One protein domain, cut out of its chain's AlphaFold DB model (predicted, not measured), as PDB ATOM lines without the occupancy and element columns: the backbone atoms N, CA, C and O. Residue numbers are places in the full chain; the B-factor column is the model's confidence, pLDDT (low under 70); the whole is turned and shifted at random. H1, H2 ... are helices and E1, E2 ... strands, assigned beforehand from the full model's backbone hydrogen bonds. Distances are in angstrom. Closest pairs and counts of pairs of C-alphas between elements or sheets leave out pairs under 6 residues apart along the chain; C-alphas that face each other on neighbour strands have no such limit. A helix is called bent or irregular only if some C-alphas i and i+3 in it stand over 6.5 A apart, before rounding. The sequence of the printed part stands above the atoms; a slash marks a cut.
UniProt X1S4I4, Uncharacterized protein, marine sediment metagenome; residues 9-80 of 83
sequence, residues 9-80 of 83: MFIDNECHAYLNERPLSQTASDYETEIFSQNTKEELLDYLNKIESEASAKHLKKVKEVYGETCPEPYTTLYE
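AT A GLANCE: This is residues 9 to 80 of the 83 residues of an uncharacterized protein of marine sediment metagenome (UniProt X1S4I4). The model looks like a small head, a long arm and a far end with a tail. In the head, two short parallel strands, E1 and E2, lie side by side with the helices H1 and H2 between them along the chain; the long helix H3 begins at this strand pair and runs away from it, H4 lies at the far end apart from the head, and residues 73 to 80, with H5, stick out as a tail. The printed part has 72 residues, with five named helices and two named strands in the order E1, H1, H2, E2, H3, H4, H5; the sheet's order is E1, E2, parallel, and the class is mostly helix. The whole is only just loose, close to extended, with a radius of gyration of the C-alphas of 16.6 A, and spans 45 by 34 by 19 A.

IN THESE COORDINATES: E1 is residues 9 to 11, 6.3 A long, beginning at C-alpha 9 at (14.260, -61.295, 108.686). H1 is residues 13 to 20, 10.7 A, and H2 is residues 24 to 28, 6.0 A. E2 is residues 34 to 37, 10.3 A. H3 is residues 38 to 54, 24.6 A, ending at C-alpha 54 at (14.296, -65.178, 127.583); it is irregular, with C-alphas 39 and 42 8.1 A apart. H4 is residues 57 to 67, 15.2 A. H5 is residues 76 to 79, 5.8 A, ending at C-alpha 79 at (34.317, -49.791, 111.094).

HOW THE PARTS SIT: E1 and E2 are parallel neighbours at 25 degrees; N 9 and O 34 are 2.8 A apart and N 11 and O 36 2.9 A, both within hydrogen-bond range. E1, H1, H2 and E2 form a strand-helix-strand unit, two parallel neighbour strands with helices between, whose crossover is right-handed. The closest C-alphas of H1 and E2 are those of Asn 13 and Ser 37, 5.4 A apart. H1 and H2 touch only at the corner by their link, the closest C-alphas being those of Leu 19 and Ser 25, 5.2 A. The closest C-alphas of E2 and H3 are those of Phe 36 and Leu 44, 6.2 A. H1 and H3 are close but not clearly touching, Asn 13 and Gln 38 having the closest C-alphas at 6.0 A, and about perpendicular at 77 degrees. H3 and H4 are apart, and so are H4 and H5. Every O i to N i+4 pair is within hydrogen-bond range in H1, H2 and H4, and 11 of 13 in H3; H5 is too short for such a pair.

THE WHOLE: The C-alphas farthest apart, of Arg 22 and Glu 69, are 45.6 A from each other. Residues 53 to 59, of which 57 to 59 belong to H4, also stand free. The printed part has no cut; H4 to H5 is a short link, the other links are tight, and no link is long. Mean pLDDT of the printed part is 92.4, and no printed residue is under 70.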
ATOM      1  N   MET A   9      13.531 -61.953 109.768       93.12
ATOM      2  CA  MET A   9      14.260 -61.295 108.686       93.12
ATOM      3  C   MET A   9      14.191 -59.777 108.823       93.12
ATOM      4  O   MET A   9      13.146 -59.223 109.147       93.12
ATOM      5  N   PHE A  10      15.281 -59.096 108.479       95.69
ATOM      6  CA  PHE A  10      15.309 -57.647 108.290       95.69
ATOM      7  C   PHE A  10      15.646 -57.343 106.831       95.69
ATOM      8  O   PHE A  10      16.709 -57.735 106.345       95.69
ATOM      9  N   ILE A  11      14.729 -56.683 106.129       94.81
ATOM     10  CA  ILE A  11      14.823 -56.395 104.690       94.81
ATOM     11  C   ILE A  11      14.630 -54.902 104.418       94.81
ATOM     12  O   ILE A  11      14.239 -54.134 105.296       94.81
ATOM     13  N   ASP A  12      14.916 -54.454 103.198       96.75
ATOM     14  CA  ASP A  12      14.644 -53.071 102.819       96.75
ATOM     15  C   ASP A  12      13.132 -52.768 102.789       96.75
ATOM     16  O   ASP A  12      12.280 -53.657 102.709       96.75
ATOM     17  N   ASN A  13      12.800 -51.477 102.855       97.31
ATOM     18  CA  ASN A  13      11.413 -51.015 102.903       97.31
ATOM     19  C   ASN A  13      10.603 -51.378 101.648       97.31
ATOM     20  O   ASN A  13       9.395 -51.580 101.755       97.31
ATOM     21  N   GLU A  14      11.228 -51.441 100.471       96.38
ATOM     22  CA  GLU A  14      10.523 -51.724  99.216       96.38
ATOM     23  C   GLU A  14      10.147 -53.205  99.143       96.38
ATOM     24  O   GLU A  14       8.991 -53.541  98.880       96.38
ATOM     25  N   CYS A  15      11.081 -54.101  99.470       93.06
ATOM     26  CA  CYS A  15      10.801 -55.531  99.576       93.06
ATOM     27  C   CYS A  15       9.758 -55.830 100.655       93.06
ATOM     28  O   CYS A  15       8.862 -56.648 100.432       93.06
ATOM     29  N   HIS A  16       9.828 -55.147 101.801       94.62
ATOM     30  CA  HIS A  16       8.811 -55.262 102.851       94.62
ATOM     31  C   HIS A  16       7.426 -54.845 102.356       94.62
ATOM     32  O   HIS A  16       6.451 -55.556 102.601       94.62
ATOM     33  N   ALA A  17       7.333 -53.756 101.590       94.50
ATOM     34  CA  ALA A  17       6.079 -53.337 100.971       94.50
ATOM     35  C   ALA A  17       5.546 -54.398  99.994       94.50
ATOM     36  O   ALA A  17       4.389 -54.801 100.114       94.50
ATOM     37  N   TYR A  18       6.391 -54.933  99.105       93.56
ATOM     38  CA  TYR A  18       5.978 -55.984  98.168       93.56
ATOM     39  C   TYR A  18       5.462 -57.242  98.871       93.56
ATOM     40  O   TYR A  18       4.466 -57.819  98.434       93.56
ATOM     41  N   LEU A  19       6.096 -57.662  99.969       91.69
ATOM     42  CA  LEU A  19       5.644 -58.822 100.745       91.69
ATOM     43  C   LEU A  19       4.302 -58.590 101.447       91.69
ATOM     44  O   LEU A  19       3.612 -59.557 101.749       91.69
ATOM     45  N   ASN A  20       3.894 -57.337 101.648       90.88
ATOM     46  CA  ASN A  20       2.589 -56.986 102.203       90.88
ATOM     47  C   ASN A  20       1.490 -56.825 101.133       90.88
ATOM     48  O   ASN A  20       0.302 -56.757 101.460       90.88
ATOM     49  N   GLU A  21       1.844 -56.844  99.847       93.38
ATOM     50  CA  GLU A  21       0.900 -56.755  98.732       93.38
ATOM     51  C   GLU A  21       0.458 -58.132  98.217       93.38
ATOM     52  O   GLU A  21       1.169 -59.133  98.304       93.38
ATOM     53  N   ARG A  22      -0.750 -58.213  97.644       90.38
ATOM     54  CA  ARG A  22      -1.234 -59.459  97.027       90.38
ATOM     55  C   ARG A  22      -0.540 -59.701  95.680       90.38
ATOM     56  O   ARG A  22      -0.401 -58.761  94.903       90.38
ATOM     57  N   PRO A  23      -0.194 -60.959  95.342       89.06
ATOM     58  CA  PRO A  23      -0.507 -62.194  96.074       89.06
ATOM     59  C   PRO A  23       0.541 -62.585  97.130       89.06
ATOM     60  O   PRO A  23       0.374 -63.602  97.800       89.06
ATOM     61  N   LEU A  24       1.622 -61.815  97.267       87.94
ATOM     62  CA  LEU A  24       2.777 -62.193  98.077       87.94
ATOM     63  C   LEU A  24       2.455 -62.253  99.564       87.94
ATOM     64  O   LEU A  24       2.902 -63.193 100.210       87.94
ATOM     65  N   SER A  25       1.605 -61.363 100.069       89.38
ATOM     66  CA  SER A  25       1.172 -61.381 101.470       89.38
ATOM     67  C   SER A  25       0.492 -62.675 101.885       89.38
ATOM     68  O   SER A  25       0.657 -63.103 103.020       89.38
ATOM     69  N   GLN A  26      -0.200 -63.348 100.963       87.94
ATOM     70  CA  GLN A  26      -0.799 -64.652 101.241       87.94
ATOM     71  C   GLN A  26       0.256 -65.757 101.337       87.94
ATOM     72  O   GLN A  26       0.151 -66.632 102.181       87.94
ATOM     73  N   THR A  27       1.285 -65.711 100.489       85.44
ATOM     74  CA  THR A  27       2.398 -66.665 100.582       85.44
ATOM     75  C   THR A  27       3.277 -66.374 101.794       85.44
ATOM     76  O   THR A  27       3.745 -67.304 102.429       85.44
ATOM     77  N   ALA A  28       3.510 -65.102 102.123       84.88
ATOM     78  CA  ALA A  28       4.318 -64.694 103.267       84.88
ATOM     79  C   ALA A  28       3.661 -65.101 104.593       84.88
ATOM     80  O   ALA A  28       4.362 -65.571 105.481       84.88
ATOM     81  N   SER A  29       2.328 -65.016 104.698       84.38
ATOM     82  CA  SER A  29       1.594 -65.455 105.893       84.38
ATOM     83  C   SER A  29       1.649 -66.961 106.159       84.38
ATOM     84  O   SER A  29       1.312 -67.383 107.260       84.38
ATOM     85  N   ASP A  30       2.053 -67.771 105.175       86.94
ATOM     86  CA  ASP A  30       2.234 -69.215 105.360       86.94
ATOM     87  C   ASP A  30       3.550 -69.554 106.092       86.94
ATOM     88  O   ASP A  30       3.778 -70.716 106.436       86.94
ATOM     89  N   TYR A  31       4.425 -68.567 106.327       84.69
ATOM     90  CA  TYR A  31       5.700 -68.743 107.022       84.69
ATOM     91  C   TYR A  31       5.639 -68.179 108.443       84.69
ATOM     92  O   TYR A  31       5.207 -67.050 108.661       84.69
ATOM     93  N   GLU A  32       6.162 -68.941 109.404       87.00
ATOM     94  CA  GLU A  32       6.364 -68.516 110.797       87.00
ATOM     95  C   GLU A  32       7.640 -67.658 110.938       87.00
ATOM     96  O   GLU A  32       8.490 -67.916 111.784       87.00
ATOM     97  N   THR A  33       7.810 -66.668 110.059       90.69
ATOM     98  CA  THR A  33       8.981 -65.782 110.035       90.69
ATOM     99  C   THR A  33       8.538 -64.339 110.242       90.69
ATOM    100  O   THR A  33       7.773 -63.803 109.442       90.69
ATOM    101  N   GLU A  34       9.070 -63.684 111.271       92.69
ATOM    102  CA  GLU A  34       8.847 -62.256 111.509       92.69
ATOM    103  C   GLU A  34       9.612 -61.416 110.475       92.69
ATOM    104  O   GLU A  34      10.809 -61.620 110.257       92.69
ATOM    105  N   ILE A  35       8.946 -60.467 109.811       93.44
ATOM    106  CA  ILE A  35       9.562 -59.665 108.739       93.44
ATOM    107  C   ILE A  35       9.597 -58.190 109.129       93.44
ATOM    108  O   ILE A  35       8.582 -57.490 109.131       93.44
ATOM    109  N   PHE A  36      10.806 -57.702 109.374       96.25
ATOM    110  CA  PHE A  36      11.104 -56.328 109.745       96.25
ATOM    111  C   PHE A  36      11.705 -55.543 108.576       96.25
ATOM    112  O   PHE A  36      12.267 -56.106 107.633       96.25
ATOM    113  N   SER A  37      11.625 -54.219 108.655       97.12
ATOM    114  CA  SER A  37      12.269 -53.297 107.723       97.12
ATOM    115  C   SER A  37      12.792 -52.060 108.435       97.12
ATOM    116  O   SER A  37      12.574 -51.879 109.632       97.12
ATOM    117  N   GLN A  38      13.464 -51.167 107.708       97.75
ATOM    118  CA  GLN A  38      13.970 -49.913 108.273       97.75
ATOM    119  C   GLN A  38      12.871 -49.091 108.975       97.75
ATOM    120  O   GLN A  38      13.159 -48.400 109.957       97.75
ATOM    121  N   ASN A  39      11.624 -49.186 108.503       97.50
ATOM    122  CA  ASN A  39      10.466 -48.535 109.118       97.50
ATOM    123  C   ASN A  39      10.016 -49.197 110.431       97.50
ATOM    124  O   ASN A  39       9.495 -48.502 111.299       97.50
ATOM    125  N   THR A  40      10.248 -50.502 110.597       96.69
ATOM    126  CA  THR A  40       9.914 -51.282 111.804       96.69
ATOM    127  C   THR A  40      11.158 -51.680 112.605       96.69
ATOM    128  O   THR A  40      11.158 -52.653 113.353       96.69
ATOM    129  N   LYS A  41      12.248 -50.910 112.486       96.94
ATOM    130  CA  LYS A  41      13.529 -51.204 113.152       96.94
ATOM    131  C   LYS A  41      13.415 -51.323 114.677       96.94
ATOM    132  O   LYS A  41      14.155 -52.088 115.277       96.94
ATOM    133  N   GLU A  42      12.520 -50.556 115.299       98.31
ATOM    134  CA  GLU A  42      12.335 -50.589 116.755       98.31
ATOM    135  C   GLU A  42      11.714 -51.927 117.178       98.31
ATOM    136  O   GLU A  42      12.164 -52.534 118.141       98.31
ATOM    137  N   GLU A  43      10.775 -52.455 116.385       97.62
ATOM    138  CA  GLU A  43      10.173 -53.773 116.614       97.62
ATOM    139  C   GLU A  43      11.213 -54.894 116.485       97.62
ATOM    140  O   GLU A  43      11.197 -55.842 117.270       97.62
ATOM    141  N   LEU A  44      12.166 -54.764 115.551       96.94
ATOM    142  CA  LEU A  44      13.303 -55.685 115.460       96.94
ATOM    143  C   LEU A  44      14.160 -55.638 116.734       96.94
ATOM    144  O   LEU A  44      14.550 -56.685 117.247       96.94
ATOM    145  N   LEU A  45      14.489 -54.444 117.233       96.88
ATOM    146  CA  LEU A  45      15.299 -54.305 118.447       96.88
ATOM    147  C   LEU A  45      14.577 -54.887 119.666       96.88
ATOM    148  O   LEU A  45      15.195 -55.607 120.449       96.88
ATOM    149  N   ASP A  46      13.274 -54.649 119.791       97.94
ATOM    150  CA  ASP A  46      12.445 -55.237 120.844       97.94
ATOM    151  C   ASP A  46      12.396 -56.768 120.745       97.94
ATOM    152  O   ASP A  46      12.534 -57.461 121.758       97.94
ATOM    153  N   TYR A  47      12.272 -57.307 119.530       96.69
ATOM    154  CA  TYR A  47      12.342 -58.743 119.268       96.69
ATOM    155  C   TYR A  47      13.686 -59.347 119.713       96.69
ATOM    156  O   TYR A  47      13.705 -60.357 120.421       96.69
ATOM    157  N   LEU A  48      14.810 -58.710 119.372       94.88
ATOM    158  CA  LEU A  48      16.147 -59.168 119.775       94.88
ATOM    159  C   LEU A  48      16.355 -59.087 121.296       94.88
ATOM    160  O   LEU A  48      16.835 -60.048 121.901       94.88
ATOM    161  N   ASN A  49      15.932 -57.986 121.924       95.38
ATOM    162  CA  ASN A  49      15.985 -57.814 123.379       95.38
ATOM    163  C   ASN A  49      15.167 -58.890 124.100       95.38
ATOM    164  O   ASN A  49      15.592 -59.428 125.127       95.38
ATOM    165  N   LYS A  50      13.995 -59.234 123.556       96.44
ATOM    166  CA  LYS A  50      13.154 -60.302 124.090       96.44
ATOM    167  C   LYS A  50      13.883 -61.646 124.053       96.44
ATOM    168  O   LYS A  50      13.943 -62.300 125.095       96.44
ATOM    169  N   ILE A  51      14.493 -62.012 122.921       93.62
ATOM    170  CA  ILE A  51      15.281 -63.253 122.793       93.62
ATOM    171  C   ILE A  51      16.384 -63.314 123.850       93.62
ATOM    172  O   ILE A  51      16.539 -64.333 124.526       93.62
ATOM    173  N   GLU A  52      17.137 -62.227 124.016       91.44
ATOM    174  CA  GLU A  52      18.204 -62.168 125.014       91.44
ATOM    175  C   GLU A  52      17.650 -62.324 126.438       91.44
ATOM    176  O   GLU A  52      18.190 -63.094 127.235       91.44
ATOM    177  N   SER A  53      16.535 -61.657 126.748       94.56
ATOM    178  CA  SER A  53      15.908 -61.708 128.073       94.56
ATOM    179  C   SER A  53      15.320 -63.081 128.427       94.56
ATOM    180  O   SER A  53      15.297 -63.468 129.598       94.56
ATOM    181  N   GLU A  54      14.866 -63.836 127.424       96.00
ATOM    182  CA  GLU A  54      14.296 -65.178 127.583       96.00
ATOM    183  C   GLU A  54      15.383 -66.269 127.633       96.00
ATOM    184  O   GLU A  54      15.128 -67.409 128.047       96.00
ATOM    185  N   ALA A  55      16.625 -65.934 127.268       93.69
ATOM    186  CA  ALA A  55      17.739 -66.866 127.286       93.69
ATOM    187  C   ALA A  55      18.157 -67.224 128.723       93.69
ATOM    188  O   ALA A  55      18.690 -66.424 129.491       93.69
ATOM    189  N   SER A  56      17.983 -68.497 129.091       95.75
ATOM    190  CA  SER A  56      18.429 -68.980 130.404       95.75
ATOM    191  C   SER A  56      19.951 -68.865 130.583       95.75
ATOM    192  O   SER A  56      20.725 -69.087 129.649       95.75
ATOM    193  N   ALA A  57      20.409 -68.683 131.826       93.94
ATOM    194  CA  ALA A  57      21.839 -68.678 132.156       93.94
ATOM    195  C   ALA A  57      22.575 -69.953 131.691       93.94
ATOM    196  O   ALA A  57      23.746 -69.906 131.312       93.94
ATOM    197  N   LYS A  58      21.886 -71.105 131.679       96.25
ATOM    198  CA  LYS A  58      22.424 -72.366 131.145       96.25
ATOM    199  C   LYS A  58      22.668 -72.279 129.637       96.25
ATOM    200  O   LYS A  58      23.694 -72.767 129.168       96.25
ATOM    201  N   HIS A  59      21.735 -71.680 128.901       94.50
ATOM    202  CA  HIS A  59      21.855 -71.477 127.461       94.50
ATOM    203  C   HIS A  59      23.014 -70.523 127.149       94.50
ATOM    204  O   HIS A  59      23.923 -70.896 126.412       94.50
ATOM    205  N   LEU A  60      23.064 -69.364 127.813       92.31
ATOM    206  CA  LEU A  60      24.141 -68.381 127.649       92.31
ATOM    207  C   LEU A  60      25.523 -68.961 127.984       92.31
ATOM    208  O   LEU A  60      26.486 -68.741 127.253       92.31
ATOM    209  N   LYS A  61      25.625 -69.774 129.047       94.19
ATOM    210  CA  LYS A  61      26.867 -70.492 129.372       94.19
ATOM    211  C   LYS A  61      27.307 -71.410 128.229       94.19
ATOM    212  O   LYS A  61      28.497 -71.485 127.940       94.19
ATOM    213  N   LYS A  62      26.367 -72.106 127.584       95.44
ATOM    214  CA  LYS A  62      26.691 -73.001 126.468       95.44
ATOM    215  C   LYS A  62      27.119 -72.230 125.220       95.44
ATOM    216  O   LYS A  62      28.059 -72.656 124.559       95.44
ATOM    217  N   VAL A  63      26.479 -71.098 124.931       92.94
ATOM    218  CA  VAL A  63      26.882 -70.200 123.835       92.94
ATOM    219  C   VAL A  63      28.332 -69.757 124.023       92.94
ATOM    220  O   VAL A  63      29.138 -69.927 123.115       92.94
ATOM    221  N   LYS A  64      28.699 -69.305 125.226       93.81
ATOM    222  CA  LYS A  64      30.075 -68.901 125.559       93.81
ATOM    223  C   LYS A  64      31.091 -70.039 125.449       93.81
ATOM    224  O   LYS A  64      32.203 -69.825 124.985       93.81
ATOM    225  N   GLU A  65      30.710 -71.255 125.837       95.88
ATOM    226  CA  GLU A  65      31.562 -72.444 125.690       95.88
ATOM    227  C   GLU A  65      31.876 -72.754 124.216       95.88
ATOM    228  O   GLU A  65      32.983 -73.185 123.903       95.88
ATOM    229  N   VAL A  66      30.909 -72.547 123.316       96.06
ATOM    230  CA  VAL A  66      31.028 -72.894 121.889       96.06
ATOM    231  C   VAL A  66      31.656 -71.765 121.069       96.06
ATOM    232  O   VAL A  66      32.533 -72.024 120.249       96.06
ATOM    233  N   TYR A  67      31.209 -70.526 121.281       92.62
ATOM    234  CA  TYR A  67      31.583 -69.357 120.478       92.62
ATOM    235  C   TYR A  67      32.627 -68.453 121.153       92.62
ATOM    236  O   TYR A  67      33.137 -67.530 120.523       92.62
ATOM    237  N   GLY A  68      32.977 -68.726 122.413       93.38
ATOM    238  CA  GLY A  68      33.915 -67.935 123.207       93.38
ATOM    239  C   GLY A  68      33.236 -66.871 124.074       93.38
ATOM    240  O   GLY A  68      32.100 -66.460 123.842       93.38
ATOM    241  N   GLU A  69      33.956 -66.399 125.096       91.00
ATOM    242  CA  GLU A  69      33.448 -65.400 126.050       91.00
ATOM    243  C   GLU A  69      33.179 -64.031 125.410       91.00
ATOM    244  O   GLU A  69      32.302 -63.316 125.883       91.00
ATOM    245  N   THR A  70      33.886 -63.692 124.327       88.62
ATOM    246  CA  THR A  70      33.733 -62.433 123.577       88.62
ATOM    247  C   THR A  70      32.633 -62.499 122.516       88.62
ATOM    248  O   THR A  70      32.445 -61.541 121.782       88.62
ATOM    249  N   CYS A  71      31.887 -63.607 122.414       85.12
ATOM    250  CA  CYS A  71      30.765 -63.738 121.481       85.12
ATOM    251  C   CYS A  71      29.727 -62.590 121.540       85.12
ATOM    252  O   CYS A  71      29.226 -62.229 120.477       85.12
ATOM    253  N   PRO A  72      29.363 -62.016 122.708       82.06
ATOM    254  CA  PRO A  72      28.412 -60.904 122.743       82.06
ATOM    255  C   PRO A  72      29.035 -59.559 122.340       82.06
ATOM    256  O   PRO A  72      28.315 -58.573 122.217       82.06
ATOM    257  N   GLU A  73      30.354 -59.487 122.152       88.00
ATOM    258  CA  GLU A  73      31.039 -58.249 121.792       88.00
ATOM    259  C   GLU A  73      31.085 -58.102 120.264       88.00
ATOM    260  O   GLU A  73      31.721 -58.910 119.579       88.00
ATOM    261  N   PRO A  74      30.427 -57.079 119.688       86.31
ATOM    262  CA  PRO A  74      30.507 -56.839 118.256       86.31
ATOM    263  C   PRO A  74      31.920 -56.388 117.856       86.31
ATOM    264  O   PRO A  74      32.567 -55.615 118.561       86.31
ATOM    265  N   TYR A  75      32.383 -56.804 116.672       86.50
ATOM    266  CA  TYR A  75      33.671 -56.386 116.100       86.50
ATOM    267  C   TYR A  75      33.624 -54.944 115.560       86.50
ATOM    268  O   TYR A  75      33.732 -54.708 114.355       86.50
ATOM    269  N   THR A  76      33.449 -53.958 116.441       88.38
ATOM    270  CA  THR A  76      33.300 -52.543 116.054       88.38
ATOM    271  C   THR A  76      34.550 -51.955 115.406       88.38
ATOM    272  O   THR A  76      34.447 -51.022 114.613       88.38
ATOM    273  N   THR A  77      35.717 -52.540 115.676       89.12
ATOM    274  CA  THR A  77      37.004 -52.143 115.091       89.12
ATOM    275  C   THR A  77      37.042 -52.276 113.567       89.12
ATOM    276  O   THR A  77      37.819 -51.589 112.914       89.12
ATOM    277  N   LEU A  78      36.172 -53.099 112.966       84.69
ATOM    278  CA  LEU A  78      36.043 -53.209 111.506       84.69
ATOM    279  C   LEU A  78      35.549 -51.917 110.841       84.69
ATOM    280  O   LEU A  78      35.756 -51.729 109.643       84.69
ATOM    281  N   TYR A  79      34.876 -51.048 111.596       85.56
ATOM    282  CA  TYR A  79      34.317 -49.791 111.094       85.56
ATOM    283  C   TYR A  79      35.214 -48.585 111.383       85.56
ATOM    284  O   TYR A  79      34.912 -47.473 110.941       85.56
ATOM    285  N   GLU A  80      36.312 -48.784 112.112       88.69
ATOM    286  CA  GLU A  80      37.306 -47.744 112.337       88.69
ATOM    287  C   GLU A  80      38.069 -47.499 111.028       88.69
ATOM    288  O   GLU A  80      38.568 -48.424 110.383       88.69
TER     289      GLU A  80